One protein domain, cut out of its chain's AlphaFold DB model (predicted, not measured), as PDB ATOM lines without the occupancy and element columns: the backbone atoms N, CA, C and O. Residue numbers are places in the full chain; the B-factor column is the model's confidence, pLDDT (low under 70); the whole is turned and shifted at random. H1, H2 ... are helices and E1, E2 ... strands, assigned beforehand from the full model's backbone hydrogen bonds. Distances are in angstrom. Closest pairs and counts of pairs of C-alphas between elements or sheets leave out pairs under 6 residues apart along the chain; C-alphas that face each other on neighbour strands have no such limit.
ATOM      1  N   TRP A  31      23.269 -27.562  27.165       92.06
ATOM      2  CA  TRP A  31      23.695 -28.896  26.764       92.06
ATOM      3  C   TRP A  31      24.404 -29.599  27.916       92.06
ATOM      4  O   TRP A  31      25.342 -29.054  28.494       92.06
ATOM      5  N   HIS A  32      23.953 -30.809  28.234       93.00
ATOM      6  CA  HIS A  32      24.480 -31.644  29.305       93.00
ATOM      7  C   HIS A  32      24.946 -32.985  28.759       93.00
ATOM      8  O   HIS A  32      24.312 -33.572  27.884       93.00
ATOM      9  N   CYS A  33      26.049 -33.469  29.306       91.62
ATOM     10  CA  CYS A  33      26.720 -34.685  28.898       91.62
ATOM     11  C   CYS A  33      27.003 -35.531  30.129       91.62
ATOM     12  O   CYS A  33      27.215 -35.021  31.234       91.62
ATOM     13  N   SER A  34      27.041 -36.840  29.931       90.88
ATOM     14  CA  SER A  34      27.504 -37.747  30.964       90.88
ATOM     15  C   SER A  34      28.997 -37.515  31.235       90.88
ATOM     16  O   SER A  34      29.785 -37.354  30.301       90.88
ATOM     17  N   ARG A  35      29.396 -37.496  32.505       86.69
ATOM     18  CA  ARG A  35      30.800 -37.390  32.931       86.69
ATOM     19  C   ARG A  35      31.495 -38.734  32.755       86.69
ATOM     20  O   ARG A  35      30.887 -39.763  33.036       86.69
ATOM     21  N   ASN A  36      32.739 -38.728  32.279       73.19
ATOM     22  CA  ASN A  36      33.531 -39.950  32.179       73.19
ATOM     23  C   ASN A  36      34.046 -40.334  33.573       73.19
ATOM     24  O   ASN A  36      34.634 -39.503  34.268       73.19
ATOM     25  N   GLU A  37      33.845 -41.584  33.987       59.81
ATOM     26  CA  GLU A  37      34.496 -42.113  35.186       59.81
ATOM     27  C   GLU A  37      35.957 -42.412  34.846       59.81
ATOM     28  O   GLU A  37      36.298 -43.475  34.328       59.81
ATOM     29  N   GLU A  57      36.160 -35.282  33.900       55.34
ATOM     30  CA  GLU A  57      36.071 -34.675  32.578       55.34
ATOM     31  C   GLU A  57      34.699 -35.021  31.976       55.34
ATOM     32  O   GLU A  57      34.280 -36.184  31.911       55.34
ATOM     33  N   VAL A  58      33.950 -33.991  31.586       56.34
ATOM     34  CA  VAL A  58      32.774 -34.180  30.738       56.34
ATOM     35  C   VAL A  58      33.274 -34.647  29.374       56.34
ATOM     36  O   VAL A  58      34.325 -34.201  28.919       56.34
ATOM     37  N   ILE A  59      32.557 -35.565  28.722       61.53
ATOM     38  CA  ILE A  59      32.972 -36.077  27.412       61.53
ATOM     39  C   ILE A  59      33.263 -34.908  26.465       61.53
ATOM     40  O   ILE A  59      32.403 -34.060  26.226       61.53
ATOM     41  N   ARG A  60      34.467 -34.894  25.886       66.81
ATOM     42  CA  ARG A  60      34.843 -33.901  24.881       66.81
ATOM     43  C   ARG A  60      34.140 -34.223  23.570       66.81
ATOM     44  O   ARG A  60      34.456 -35.217  22.919       66.81
ATOM     45  N   LEU A  61      33.196 -33.374  23.185       76.00
ATOM     46  CA  LEU A  61      32.424 -33.509  21.954       76.00
ATOM     47  C   LEU A  61      32.624 -32.283  21.077       76.00
ATOM     48  O   LEU A  61      32.637 -31.156  21.566       76.00
ATOM     49  N   SER A  62      32.738 -32.483  19.765       83.44
ATOM     50  CA  SER A  62      32.636 -31.364  18.833       83.44
ATOM     51  C   SER A  62      31.165 -31.023  18.568       83.44
ATOM     52  O   SER A  62      30.289 -31.890  18.609       83.44
ATOM     53  N   LEU A  63      30.877 -29.767  18.213       83.12
ATOM     54  CA  LEU A  63      29.533 -29.360  17.774       83.12
ATOM     55  C   LEU A  63      29.050 -30.188  16.565       83.12
ATOM     56  O   LEU A  63      27.857 -30.444  16.409       83.12
ATOM     57  N   ARG A  64      29.987 -30.646  15.721       84.31
ATOM     58  CA  ARG A  64      29.705 -31.520  14.577       84.31
ATOM     59  C   ARG A  64      29.199 -32.891  15.026       84.31
ATOM     60  O   ARG A  64      28.232 -33.379  14.450       84.31
ATOM     61  N   ASP A  65      29.829 -33.487  16.035       85.62
ATOM     62  CA  ASP A  65      29.428 -34.786  16.583       85.62
ATOM     63  C   ASP A  65      28.051 -34.701  17.242       85.62
ATOM     64  O   ASP A  65      27.191 -35.545  16.987       85.62
ATOM     65  N   LEU A  66      27.811 -33.630  18.004       86.12
ATOM     66  CA  LEU A  66      26.508 -33.324  18.595       86.12
ATOM     67  C   LEU A  66      25.410 -33.269  17.523       86.12
ATOM     68  O   LEU A  66      24.393 -33.956  17.622       86.12
ATOM     69  N   TYR A  67      25.639 -32.492  16.465       85.56
ATOM     70  CA  TYR A  67      24.711 -32.381  15.344       85.56
ATOM     71  C   TYR A  67      24.482 -33.728  14.641       85.56
ATOM     72  O   TYR A  67      23.339 -34.099  14.371       85.56
ATOM     73  N   ALA A  68      25.551 -34.481  14.376       84.94
ATOM     74  CA  ALA A  68      25.487 -35.759  13.677       84.94
ATOM     75  C   ALA A  68      24.677 -36.815  14.450       84.94
ATOM     76  O   ALA A  68      23.846 -37.492  13.841       84.94
ATOM     77  N   VAL A  69      24.841 -36.922  15.775       86.50
ATOM     78  CA  VAL A  69      24.035 -37.857  16.583       86.50
ATOM     79  C   VAL A  69      22.558 -37.520  16.501       86.50
ATOM     80  O   VAL A  69      21.747 -38.413  16.271       86.50
ATOM     81  N   TYR A  70      22.192 -36.243  16.628       84.94
ATOM     82  CA  TYR A  70      20.790 -35.852  16.517       84.94
ATOM     83  C   TYR A  70      20.233 -36.062  15.107       84.94
ATOM     84  O   TYR A  70      19.046 -36.317  14.968       84.94
ATOM     85  N   GLN A  71      21.054 -36.063  14.053       81.81
ATOM     86  CA  GLN A  71      20.618 -36.509  12.723       81.81
ATOM     87  C   GLN A  71      20.379 -38.027  12.604       81.81
ATOM     88  O   GLN A  71      19.937 -38.491  11.554       81.81
ATOM     89  N   GLY A  72      20.658 -38.805  13.650       79.00
ATOM     90  CA  GLY A  72      20.596 -40.264  13.626       79.00
ATOM     91  C   GLY A  72      21.860 -40.917  13.066       79.00
ATOM     92  O   GLY A  72      21.856 -42.123  12.813       79.00
ATOM     93  N   ALA A  73      22.943 -40.156  12.864       82.69
ATOM     94  CA  ALA A  73      24.216 -40.723  12.445       82.69
ATOM     95  C   ALA A  73      24.872 -41.499  13.592       82.69
ATOM     96  O   ALA A  73      24.755 -41.161  14.772       82.69
ATOM     97  N   HIS A  74      25.614 -42.540  13.228       85.62
ATOM     98  CA  HIS A  74      26.319 -43.355  14.195       85.62
ATOM     99  C   HIS A  74      27.658 -42.704  14.594       85.62
ATOM    100  O   HIS A  74      28.696 -43.016  14.013       85.62
ATOM    101  N   VAL A  75      27.670 -41.865  15.630       87.44
ATOM    102  CA  VAL A  75      28.911 -41.272  16.168       87.44
ATOM    103  C   VAL A  75      29.570 -42.203  17.188       87.44
ATOM    104  O   VAL A  75      28.898 -42.886  17.964       87.44
ATOM    105  N   ARG A  76      30.901 -42.264  17.149       88.31
ATOM    106  CA  ARG A  76      31.737 -43.101  18.013       88.31
ATOM    107  C   ARG A  76      32.783 -42.219  18.678       88.31
ATOM    108  O   ARG A  76      33.449 -41.447  17.993       88.31
ATOM    109  N   LEU A  77      32.918 -42.344  19.989       82.62
ATOM    110  CA  LEU A  77      33.958 -41.661  20.751       82.62
ATOM    111  C   LEU A  77      35.260 -42.463  20.742       82.62
ATOM    112  O   LEU A  77      35.318 -43.592  20.243       82.62
ATOM    113  N   THR A  78      36.303 -41.884  21.336       73.75
ATOM    114  CA  THR A  78      37.557 -42.581  21.637       73.75
ATOM    115  C   THR A  78      37.265 -43.916  22.328       73.75
ATOM    116  O   THR A  78      36.450 -43.985  23.243       73.75
ATOM    117  N   GLY A  79      37.891 -44.994  21.855       76.19
ATOM    118  CA  GLY A  79      37.599 -46.354  22.324       76.19
ATOM    119  C   GLY A  79      36.447 -47.060  21.593       76.19
ATOM    120  O   GLY A  79      36.095 -48.175  21.959       76.19
ATOM    121  N   GLY A  80      35.861 -46.457  20.550       81.25
ATOM    122  CA  GLY A  80      34.844 -47.105  19.703       81.25
ATOM    123  C   GLY A  80      33.448 -47.190  20.335       81.25
ATOM    124  O   GLY A  80      32.557 -47.873  19.818       81.25
ATOM    125  N   ILE A  81      33.232 -46.483  21.442       83.81
ATOM    126  CA  ILE A  81      31.981 -46.494  22.199       83.81
ATOM    127  C   ILE A  81      30.947 -45.603  21.482       83.81
ATOM    128  O   ILE A  81      31.302 -44.507  21.036       83.81
ATOM    129  N   PRO A  82      29.695 -46.060  21.289       88.50
ATOM    130  CA  PRO A  82      28.669 -45.269  20.612       88.50
ATOM    131  C   PRO A  82      28.240 -44.082  21.475       88.50
ATOM    132  O   PRO A  82      28.001 -44.254  22.665       88.50
ATOM    133  N   LEU A  83      28.092 -42.904  20.867       89.31
ATOM    134  CA  LEU A  83      27.501 -41.745  21.534       89.31
ATOM    135  C   LEU A  83      25.974 -41.813  21.448       89.31
ATOM    136  O   LEU A  83      25.420 -41.936  20.350       89.31
ATOM    137  N   SER A  84      25.312 -41.703  22.596       91.19
ATOM    138  CA  SER A  84      23.853 -41.689  22.707       91.19
ATOM    139  C   SER A  84      23.312 -40.263  22.843       91.19
ATOM    140  O   SER A  84      23.967 -39.394  23.415       91.19
ATOM    141  N   ALA A  85      22.094 -40.008  22.364       91.44
ATOM    142  CA  ALA A  85      21.395 -38.741  22.575       91.44
ATOM    143  C   ALA A  85      20.025 -38.958  23.206       91.44
ATOM    144  O   ALA A  85      19.260 -39.826  22.799       91.44
ATOM    145  N   CYS A  86      19.689 -38.113  24.166       92.06
ATOM    146  CA  CYS A  86      18.385 -38.071  24.796       92.06
ATOM    147  C   CYS A  86      17.595 -36.876  24.237       92.06
ATOM    148  O   CYS A  86      18.142 -35.789  24.021       92.06
ATOM    149  N   VAL A  87      16.308 -37.075  23.953       89.88
ATOM    150  CA  VAL A  87      15.440 -36.060  23.340       89.88
ATOM    151  C   VAL A  87      14.059 -36.071  23.978       89.88
ATOM    152  O   VAL A  87      13.497 -37.134  24.232       89.88
ATOM    153  N   ILE A  88      13.486 -34.893  24.229       88.81
ATOM    154  CA  ILE A  88      12.104 -34.803  24.707       88.81
ATOM    155  C   ILE A  88      11.171 -35.067  23.521       88.81
ATOM    156  O   ILE A  88      11.191 -34.322  22.543       88.81
ATOM    157  N   GLY A  89      10.374 -36.135  23.611       79.31
ATOM    158  CA  GLY A  89       9.505 -36.634  22.534       79.31
ATOM    159  C   GLY A  89       8.289 -35.772  22.228       79.31
ATOM    160  O   GLY A  89       7.599 -36.010  21.237       79.31
ATOM    161  N   ASP A  90       8.029 -34.767  23.058       73.56
ATOM    162  CA  ASP A  90       7.044 -33.752  22.743       73.56
ATOM    163  C   ASP A  90       7.602 -32.836  21.644       73.56
ATOM    164  O   ASP A  90       8.472 -31.992  21.881       73.56
ATOM    165  N   HIS A  91       7.109 -33.045  20.422       61.50
ATOM    166  CA  HIS A  91       7.467 -32.278  19.230       61.50
ATOM    167  C   HIS A  91       7.203 -30.775  19.393       61.50
ATOM    168  O   HIS A  91       7.813 -29.972  18.683       61.50
ATOM    169  N   ASP A  92       6.343 -30.390  20.340       61.53
ATOM    170  CA  ASP A  92       6.031 -29.004  20.656       61.53
ATOM    171  C   ASP A  92       6.764 -28.444  21.871       61.53
ATOM    172  O   ASP A  92       6.607 -27.259  22.180       61.53
ATOM    173  N   SER A  93       7.664 -29.222  22.480       80.12
ATOM    174  CA  SER A  93       8.545 -28.714  23.524       80.12
ATOM    175  C   SER A  93       9.367 -27.537  22.996       80.12
ATOM    176  O   SER A  93      10.240 -27.684  22.131       80.12
ATOM    177  N   SER A  94       9.101 -26.347  23.541       86.06
ATOM    178  CA  SER A  94       9.870 -25.133  23.251       86.06
ATOM    179  C   SER A  94      11.358 -25.345  23.530       86.06
ATOM    180  O   SER A  94      12.192 -24.894  22.749       86.06
ATOM    181  N   LEU A  95      11.685 -26.111  24.576       87.44
ATOM    182  CA  LEU A  95      13.052 -26.470  24.936       87.44
ATOM    183  C   LEU A  95      13.738 -27.276  23.824       87.44
ATOM    184  O   LEU A  95      14.835 -26.916  23.411       87.44
ATOM    185  N   THR A  96      13.085 -28.319  23.292       87.25
ATOM    186  CA  THR A  96      13.619 -29.121  22.174       87.25
ATOM    187  C   THR A  96      13.839 -28.276  20.928       87.25
ATOM    188  O   THR A  96      14.893 -28.369  20.299       87.25
ATOM    189  N   LYS A  97      12.863 -27.428  20.576       86.31
ATOM    190  CA  LYS A  97      12.954 -26.550  19.403       86.31
ATOM    191  C   LYS A  97      14.143 -25.601  19.521       86.31
ATOM    192  O   LYS A  97      14.949 -25.533  18.597       86.31
ATOM    193  N   ILE A  98      14.284 -24.920  20.660       88.19
ATOM    194  CA  ILE A  98      15.396 -23.990  20.884       88.19
ATOM    195  C   ILE A  98      16.729 -24.750  20.937       88.19
ATOM    196  O   ILE A  98      17.712 -24.273  20.377       88.19
ATOM    197  N   ALA A  99      16.775 -25.942  21.542       89.00
ATOM    198  CA  ALA A  99      18.010 -26.718  21.665       89.00
ATOM    199  C   ALA A  99      18.520 -27.135  20.285       89.00
ATOM    200  O   ALA A  99      19.646 -26.824  19.909       89.00
ATOM    201  N   LEU A 100      17.664 -27.753  19.474       86.62
ATOM    202  CA  LEU A 100      18.042 -28.164  18.124       86.62
ATOM    203  C   LEU A 100      18.391 -26.959  17.234       86.62
ATOM    204  O   LEU A 100      19.352 -27.025  16.466       86.62
ATOM    205  N   GLN A 101      17.694 -25.829  17.386       86.81
ATOM    206  CA  GLN A 101      18.061 -24.582  16.709       86.81
ATOM    207  C   GLN A 101      19.438 -24.060  17.139       86.81
ATOM    208  O   GLN A 101      20.192 -23.602  16.279       86.81
ATOM    209  N   SER A 102      19.806 -24.166  18.422       86.19
ATOM    210  CA  SER A 102      21.086 -23.659  18.937       86.19
ATOM    211  C   SER A 102      22.299 -24.383  18.343       86.19
ATOM    212  O   SER A 102      23.395 -23.831  18.337       86.19
ATOM    213  N   ILE A 103      22.113 -25.609  17.847       84.19
ATOM    214  CA  ILE A 103      23.155 -26.412  17.184       84.19
ATOM    215  C   ILE A 103      23.028 -26.393  15.656       84.19
ATOM    216  O   ILE A 103      23.689 -27.166  14.966       84.19
ATOM    217  N   GLY A 104      22.165 -25.524  15.116       81.12
ATOM    218  CA  GLY A 104      21.967 -25.369  13.678       81.12
ATOM    219  C   GLY A 104      21.120 -26.467  13.032       81.12
ATOM    220  O   GLY A 104      21.260 -26.692  11.833       81.12
ATOM    221  N   SER A 105      20.244 -27.148  13.785       70.12
ATOM    222  CA  SER A 105      19.312 -28.163  13.273       70.12
ATOM    223  C   SER A 105      17.847 -27.689  13.334       70.12
ATOM    224  O   SER A 105      17.161 -27.907  14.332       70.12
ATOM    225  N   PRO A 106      17.314 -27.029  12.286       57.94
ATOM    226  CA  PRO A 106      16.066 -26.285  12.425       57.94
ATOM    227  C   PRO A 106      14.778 -27.071  12.116       57.94
ATOM    228  O   PRO A 106      13.705 -26.575  12.448       57.94
ATOM    229  N   SER A 107      14.809 -28.260  11.488       56.41
ATOM    230  CA  SER A 107      13.545 -28.930  11.087       56.41
ATOM    231  C   SER A 107      13.641 -30.396  10.641       56.41
ATOM    232  O   SER A 107      12.775 -31.198  10.995       56.41
ATOM    233  N   GLY A 108      14.670 -30.779   9.879       56.22
ATOM    234  CA  GLY A 108      14.787 -32.140   9.323       56.22
ATOM    235  C   GLY A 108      14.969 -33.225  10.391       56.22
ATOM    236  O   GLY A 108      14.387 -34.304  10.303       56.22
ATOM    237  N   THR A 109      15.706 -32.893  11.447       60.28
ATOM    238  CA  THR A 109      15.989 -33.781  12.572       60.28
ATOM    239  C   THR A 109      14.742 -34.118  13.387       60.28
ATOM    240  O   THR A 109      14.511 -35.288  13.662       60.28
ATOM    241  N   MET A 110      13.870 -33.149  13.690       59.00
ATOM    242  CA  MET A 110      12.613 -33.429  14.409       59.00
ATOM    243  C   MET A 110      11.707 -34.382  13.624       59.00
ATOM    244  O   MET A 110      11.049 -35.236  14.212       59.00
ATOM    245  N   LYS A 111      11.706 -34.280  12.288       58.56
ATOM    246  CA  LYS A 111      10.933 -35.174  11.421       58.56
ATOM    247  C   LYS A 111      11.530 -36.585  11.380       58.56
ATOM    248  O   LYS A 111      10.782 -37.556  11.465       58.56
ATOM    249  N   ALA A 112      12.857 -36.704  11.325       58.28
ATOM    250  CA  ALA A 112      13.548 -37.988  11.441       58.28
ATOM    251  C   ALA A 112      13.279 -38.646  12.805       58.28
ATOM    252  O   ALA A 112      12.902 -39.814  12.855       58.28
ATOM    253  N   LEU A 113      13.347 -37.878  13.896       61.19
ATOM    254  CA  LEU A 113      12.992 -38.341  15.237       61.19
ATOM    255  C   LEU A 113      11.505 -38.700  15.359       61.19
ATOM    256  O   LEU A 113      11.172 -39.656  16.038       61.19
ATOM    257  N   SER A 114      10.594 -37.998  14.683       60.41
ATOM    258  CA  SER A 114       9.163 -38.346  14.719       60.41
ATOM    259  C   SER A 114       8.850 -39.692  14.049       60.41
ATOM    260  O   SER A 114       7.849 -40.332  14.371       60.41
ATOM    261  N   SER A 115       9.716 -40.161  13.143       61.75
ATOM    262  CA  SER A 115       9.606 -41.501  12.574       61.75
ATOM    263  C   SER A 115      10.251 -42.527  13.516       61.75
ATOM    264  O   SER A 115      11.473 -42.636  13.600       61.75
ATOM    265  N   GLN A 116       9.424 -43.308  14.223       55.78
ATOM    266  CA  GLN A 116       9.855 -44.369  15.159       55.78
ATOM    267  C   GLN A 116      10.916 -45.329  14.582       55.78
ATOM    268  O   GLN A 116      11.699 -45.916  15.330       55.78
ATOM    269  N   SER A 117      10.961 -45.474  13.256       52.12
ATOM    270  CA  SER A 117      11.895 -46.313  12.503       52.12
ATOM    271  C   SER A 117      13.333 -45.779  12.434       52.12
ATOM    272  O   SER A 117      14.259 -46.579  12.301       52.12
ATOM    273  N   ALA A 118      13.552 -44.463  12.536       54.25
ATOM    274  CA  ALA A 118      14.899 -43.889  12.626       54.25
ATOM    275  C   ALA A 118      15.434 -43.953  14.064       54.25
ATOM    276  O   ALA A 118      16.602 -44.279  14.263       54.25
ATOM    277  N   ILE A 119      14.557 -43.756  15.062       59.12
ATOM    278  CA  ILE A 119      14.905 -43.866  16.487       59.12
ATOM    279  C   ILE A 119      15.419 -45.273  16.806       59.12
ATOM    280  O   ILE A 119      16.481 -45.407  17.398       59.12
ATOM    281  N   THR A 120      14.728 -46.325  16.352       57.12
ATOM    282  CA  THR A 120      15.073 -47.727  16.675       57.12
ATOM    283  C   THR A 120      16.414 -48.207  16.112       57.12
ATOM    284  O   THR A 120      16.947 -49.198  16.606       57.12
ATOM    285  N   LYS A 121      16.976 -47.532  15.101       60.19
ATOM    286  CA  LYS A 121      18.311 -47.838  14.546       60.19
ATOM    287  C   LYS A 121      19.414 -46.901  15.044       60.19
ATOM    288  O   LYS A 121      20.585 -47.148  14.765       60.19
ATOM    289  N   SER A 122      19.053 -45.839  15.754       68.81
ATOM    290  CA  SER A 122      19.972 -44.819  16.266       68.81
ATOM    291  C   SER A 122      20.130 -44.950  17.785       68.81
ATOM    292  O   SER A 122      19.227 -45.444  18.453       68.81
ATOM    293  N   ASN A 123      21.237 -44.474  18.366       85.88
ATOM    294  CA  ASN A 123      21.394 -44.387  19.831       85.88
ATOM    295  C   ASN A 123      20.616 -43.180  20.404       85.88
ATOM    296  O   ASN A 123      21.129 -42.435  21.235       85.88
ATOM    297  N   ILE A 124      19.403 -42.930  19.897       88.00
ATOM    298  CA  ILE A 124      18.540 -41.826  20.321       88.00
ATOM    299  C   ILE A 124      17.453 -42.376  21.240       88.00
ATOM    300  O   ILE A 124      16.737 -43.316  20.898       88.00
ATOM    301  N   HIS A 125      17.297 -41.753  22.398       89.81
ATOM    302  CA  HIS A 125      16.365 -42.154  23.439       89.81
ATOM    303  C   HIS A 125      15.353 -41.043  23.694       89.81
ATOM    304  O   HIS A 125      15.705 -39.908  24.017       89.81
ATOM    305  N   VAL A 126      14.073 -41.379  23.553       88.81
ATOM    306  CA  VAL A 126      12.976 -40.434  23.755       88.81
ATOM    307  C   VAL A 126      12.559 -40.420  25.223       88.81
ATOM    308  O   VAL A 126      12.292 -41.465  25.815       88.81
ATOM    309  N   VAL A 127      12.475 -39.227  25.805       90.81
ATOM    310  CA  VAL A 127      12.036 -38.971  27.181       90.81
ATOM    311  C   VAL A 127      10.868 -37.982  27.202       90.81
ATOM    312  O   VAL A 127      10.580 -37.326  26.205       90.81
ATOM    313  N   HIS A 128      10.190 -37.859  28.344       89.31
ATOM    314  CA  HIS A 128       8.976 -37.035  28.474       89.31
ATOM    315  C   HIS A 128       9.120 -35.874  29.473       89.31
ATOM    316  O   HIS A 128       8.180 -35.115  29.674       89.31
ATOM    317  N   SER A 129      10.281 -35.726  30.114       90.69
ATOM    318  CA  SER A 129      10.548 -34.658  31.080       90.69
ATOM    319  C   SER A 129      12.045 -34.374  31.201       90.69
ATOM    320  O   SER A 129      12.877 -35.209  30.843       90.69
ATOM    321  N   GLU A 130      12.397 -33.220  31.771       92.00
ATOM    322  CA  GLU A 130      13.783 -32.875  32.123       92.00
ATOM    323  C   GLU A 130      14.369 -33.814  33.195       92.00
ATOM    324  O   GLU A 130      15.545 -34.166  33.145       92.00
ATOM    325  N   SER A 131      13.552 -34.302  34.134       92.19
ATOM    326  CA  SER A 131      14.000 -35.315  35.101       92.19
ATOM    327  C   SER A 131      14.345 -36.642  34.420       92.19
ATOM    328  O   SER A 131      15.382 -37.236  34.707       92.19
ATOM    329  N   ALA A 132      13.522 -37.078  33.463       93.25
ATOM    330  CA  ALA A 132      13.795 -38.265  32.664       93.25
ATOM    331  C   ALA A 132      14.989 -38.059  31.718       93.25
ATOM    332  O   ALA A 132      15.719 -39.012  31.459       93.25
ATOM    333  N   MET A 133      15.222 -36.830  31.243       93.62
ATOM    334  CA  MET A 133      16.413 -36.459  30.473       93.62
ATOM    335  C   MET A 133      17.686 -36.721  31.280       93.62
ATOM    336  O   MET A 133      18.576 -37.408  30.789       93.62
ATOM    337  N   LEU A 134      17.750 -36.258  32.532       93.56
ATOM    338  CA  LEU A 134      18.888 -36.530  33.415       93.56
ATOM    339  C   LEU A 134      19.120 -38.032  33.601       93.56
ATOM    340  O   LEU A 134      20.227 -38.515  33.380       93.56
ATOM    341  N   THR A 135      18.069 -38.791  33.925       94.25
ATOM    342  CA  THR A 135      18.172 -40.252  34.061       94.25
ATOM    343  C   THR A 135      18.637 -40.921  32.768       94.25
ATOM    344  O   THR A 135      19.423 -41.864  32.812       94.25
ATOM    345  N   CYS A 136      18.170 -40.440  31.617       94.12
ATOM    346  CA  CYS A 136      18.572 -40.952  30.315       94.12
ATOM    347  C   CYS A 136      20.067 -40.727  30.058       94.12
ATOM    348  O   CYS A 136      20.759 -41.673  29.684       94.12
ATOM    349  N   ILE A 137      20.575 -39.521  30.340       93.56
ATOM    350  CA  ILE A 137      21.997 -39.192  30.187       93.56
ATOM    351  C   ILE A 137      22.854 -40.089  31.091       93.56
ATOM    352  O   ILE A 137      23.841 -40.661  30.636       93.56
ATOM    353  N   THR A 138      22.462 -40.273  32.354       91.94
ATOM    354  CA  THR A 138      23.196 -41.141  33.287       91.94
ATOM    355  C   THR A 138      23.168 -42.612  32.856       91.94
ATOM    356  O   THR A 138      24.172 -43.307  32.967       91.94
ATOM    357  N   LYS A 139      22.032 -43.109  32.354       92.62
ATOM    358  CA  LYS A 139      21.846 -44.531  32.022       92.62
ATOM    359  C   LYS A 139      22.554 -44.959  30.735       92.62
ATOM    360  O   LYS A 139      22.992 -46.102  30.640       92.62
ATOM    361  N   HIS A 140      22.621 -44.079  29.739       91.25
ATOM    362  CA  HIS A 140      23.089 -44.409  28.389       91.25
ATOM    363  C   HIS A 140      24.520 -43.926  28.109       91.25
ATOM    364  O   HIS A 140      24.851 -43.614  26.967       91.25
ATOM    365  N   HIS A 141      25.359 -43.867  29.150       87.75
ATOM    366  CA  HIS A 141      26.742 -43.401  29.063       87.75
ATOM    367  C   HIS A 141      27.515 -44.101  27.922       87.75
ATOM    368  O   HIS A 141      27.527 -45.334  27.874       87.75
ATOM    369  N   PRO A 142      28.201 -43.362  27.029       90.31
ATOM    370  CA  PRO A 142      28.277 -41.909  26.924       90.31
ATOM    371  C   PRO A 142      27.025 -41.325  26.259       90.31
ATOM    372  O   PRO A 142      26.663 -41.707  25.144       90.31
ATOM    373  N   ALA A 143      26.386 -40.358  26.917       92.12
ATOM    374  CA  ALA A 143      25.166 -39.728  26.427       92.12
ATOM    375  C   ALA A 143      25.168 -38.211  26.595       92.12
ATOM    376  O   ALA A 143      25.882 -37.650  27.429       92.12
ATOM    377  N   LEU A 144      24.307 -37.559  25.817       92.75
ATOM    378  CA  LEU A 144      24.059 -36.126  25.878       92.75
ATOM    379  C   LEU A 144      22.565 -35.797  25.809       92.75
ATOM    380  O   LEU A 144      21.750 -36.591  25.341       92.75
ATOM    381  N   GLY A 145      22.218 -34.605  26.273       93.00
ATOM    382  CA  GLY A 145      20.871 -34.058  26.258       93.00
ATOM    383  C   GLY A 145      20.882 -32.574  26.605       93.00
ATOM    384  O   GLY A 145      21.931 -31.935  26.631       93.00
ATOM    385  N   TYR A 146      19.712 -32.009  26.877       93.19
ATOM    386  CA  TYR A 146      19.566 -30.582  27.161       93.19
ATOM    387  C   TYR A 146      18.553 -30.337  28.278       93.19
ATOM    388  O   TYR A 146      17.565 -31.059  28.409       93.19
ATOM    389  N   LEU A 147      18.809 -29.303  29.078       93.25
ATOM    390  CA  LEU A 147      17.988 -28.899  30.223       93.25
ATOM    391  C   LEU A 147      17.784 -27.384  30.210       93.25
ATOM    392  O   LEU A 147      18.579 -26.643  29.634       93.25
ATOM    393  N   SER A 148      16.733 -26.918  30.877       91.81
ATOM    394  CA  SER A 148      16.454 -25.487  31.050       91.81
ATOM    395  C   SER A 148      17.399 -24.807  32.047       91.81
ATOM    396  O   SER A 148      17.565 -23.589  32.021       91.81
ATOM    397  N   LYS A 149      18.012 -25.589  32.943       90.19
ATOM    398  CA  LYS A 149      18.907 -25.116  34.002       90.19
ATOM    399  C   LYS A 149      20.221 -25.877  33.980       90.19
ATOM    400  O   LYS A 149      20.243 -27.081  33.724       90.19
ATOM    401  N   ALA A 150      21.298 -25.169  34.311       88.50
ATOM    402  CA  ALA A 150      22.594 -25.783  34.545       88.50
ATOM    403  C   ALA A 150      22.462 -26.777  35.703       88.50
ATOM    404  O   ALA A 150      22.036 -26.411  36.800       88.50
ATOM    405  N   THR A 151      22.797 -28.031  35.432       88.81
ATOM    406  CA  THR A 151      22.777 -29.127  36.389       88.81
ATOM    407  C   THR A 151      24.158 -29.748  36.410       88.81
ATOM    408  O   THR A 151      24.631 -30.270  35.402       88.81
ATOM    409  N   ASP A 152      24.794 -29.688  37.571       87.50
ATOM    410  CA  ASP A 152      26.106 -30.271  37.790       87.50
ATOM    411  C   ASP A 152      26.012 -31.320  38.897       87.50
ATOM    412  O   ASP A 152      25.697 -31.019  40.048       87.50
ATOM    413  N   THR A 153      26.216 -32.574  38.516       87.31
ATOM    414  CA  THR A 153      26.192 -33.734  39.404       87.31
ATOM    415  C   THR A 153      27.442 -34.575  39.182       87.31
ATOM    416  O   THR A 153      28.239 -34.332  38.278       87.31
ATOM    417  N   GLU A 154      27.606 -35.622  39.986       81.94
ATOM    418  CA  GLU A 154      28.727 -36.547  39.846       81.94
ATOM    419  C   GLU A 154      28.760 -37.277  38.492       81.94
ATOM    420  O   GLU A 154      29.843 -37.545  37.979       81.94
ATOM    421  N   THR A 155      27.598 -37.530  37.874       85.31
ATOM    422  CA  THR A 155      27.485 -38.325  36.636       85.31
ATOM    423  C   THR A 155      27.114 -37.509  35.398       85.31
ATOM    424  O   THR A 155      27.243 -38.006  34.280       85.31
ATOM    425  N   VAL A 156      26.676 -36.258  35.561       89.56
ATOM    426  CA  VAL A 156      26.214 -35.378  34.475       89.56
ATOM    427  C   VAL A 156      26.702 -33.956  34.720       89.56
ATOM    428  O   VAL A 156      26.610 -33.468  35.844       89.56
ATOM    429  N   GLY A 157      27.164 -33.280  33.670       89.81
ATOM    430  CA  GLY A 157      27.524 -31.863  33.715       89.81
ATOM    431  C   GLY A 157      27.352 -31.170  32.358       89.81
ATOM    432  O   GLY A 157      27.065 -31.843  31.365       89.81
ATOM    433  N   PRO A 158      27.504 -29.838  32.291       89.94
ATOM    434  CA  PRO A 158      27.470 -29.092  31.031       89.94
ATOM    435  C   PRO A 158      28.567 -29.540  30.046       89.94
ATOM    436  O   PRO A 158      29.693 -29.795  30.464       89.94
ATOM    437  N   CYS A 159      28.254 -29.642  28.749       82.94
ATOM    438  CA  CYS A 159      29.199 -30.117  27.718       82.94
ATOM    439  C   CYS A 159      30.166 -29.040  27.183       82.94
ATOM    440  O   CYS A 159      31.165 -29.398  26.557       82.94
TER     441      CYS A 159
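AT A GLANCE: This is residues 31 to 37 and 57 to 159 of the 160 residues of an uncharacterized protein of Limnohabitans sp. Rim8 (UniProt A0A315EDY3). A strongly twisted sheet of five strands forms the core, with H5 packed along one face and H2 set slantwise over the other. H1 grazes the sheet with its residues 66 to 70, while H3 and H4 are the named elements farthest from the mean of the C-alphas. The printed part has 110 residues with five named helices and five named strands, in the order E1 H1 E2 H2 H3 H4 E3 H5 E4 E5. The sheet is mixed, in the order E3 E2 E4 E1 E5, and the class is mixed, helices and strands. The whole is compact and rounded, with a radius of gyration of the C-alphas of 12.6 A and spans of 34 by 30 by 22 A.

IN THESE COORDINATES: Find C-alpha 31 at (23.695, -28.896, 26.764), where E1, residues 31 to 34, begins. The other strands are E2, residues 84 to 88, 13.8 A long; E3, 124 to 127; E4, 143 to 147, 13.5 A; and E5, 156 to 158, ending at C-alpha 158, (27.470, -29.092, 31.031). From C-alpha 130 at (13.783, -32.875, 32.123), H5 runs 14.2 A to residue 139. The other helices are H1, residues 63 to 70; H2, 94 to 102, 12.1 A; H3, 108 to 114; and H4, 116 to 119.

HOW THE PARTS SIT: Start at E2, parallel to E4, with N 86 and O 144 2.8 A apart, and to edge strand E3, with N 125 and O 85 2.8 A apart. E1 is antiparallel to E4, N 32 to O 145 being 2.8 A, and to edge strand E5, N 33 to O 157 being 2.8 A. E2, H2 H3 H4, E3 is a strand-helix-strand unit, two parallel neighbour strands with helices between; E3, H5, E4 is a split one, with E2 between its strands and a right-handed crossover. H5 and H2 are on opposite faces, giving three layers, helices on both faces of a sheet. H5 has a height over the sheet of 6.3 A and runs along the strands; its closest C-alphas to E4 are Ile 137 and Ala 143, 4.9 A. H2 lies over E4, with Ala 99 and Tyr 146 closest, C-alphas 6.9 A apart. H3 and H4 only just touch, only at the corner, with 3 pairs of C-alphas within 8 A; those of Leu 113 and Ile 119 are closest, 6.0 A. In H1, H2, H3 and H5 every O i to N i+4 pair is within hydrogen-bond range; H4 is too short for one.

THE WHOLE: The C-alphas of Gly 79 and Asp 92 are farthest apart, 36.1 A. Residues 38 to 56 are cut out, leaving 8.0 A between C-alphas 37 and 57. H1 to E2 is a long link. Mean pLDDT of the printed part is 81.1; residues 37, 57 to 60, 91 to 92 and 106 to 122 are under 70.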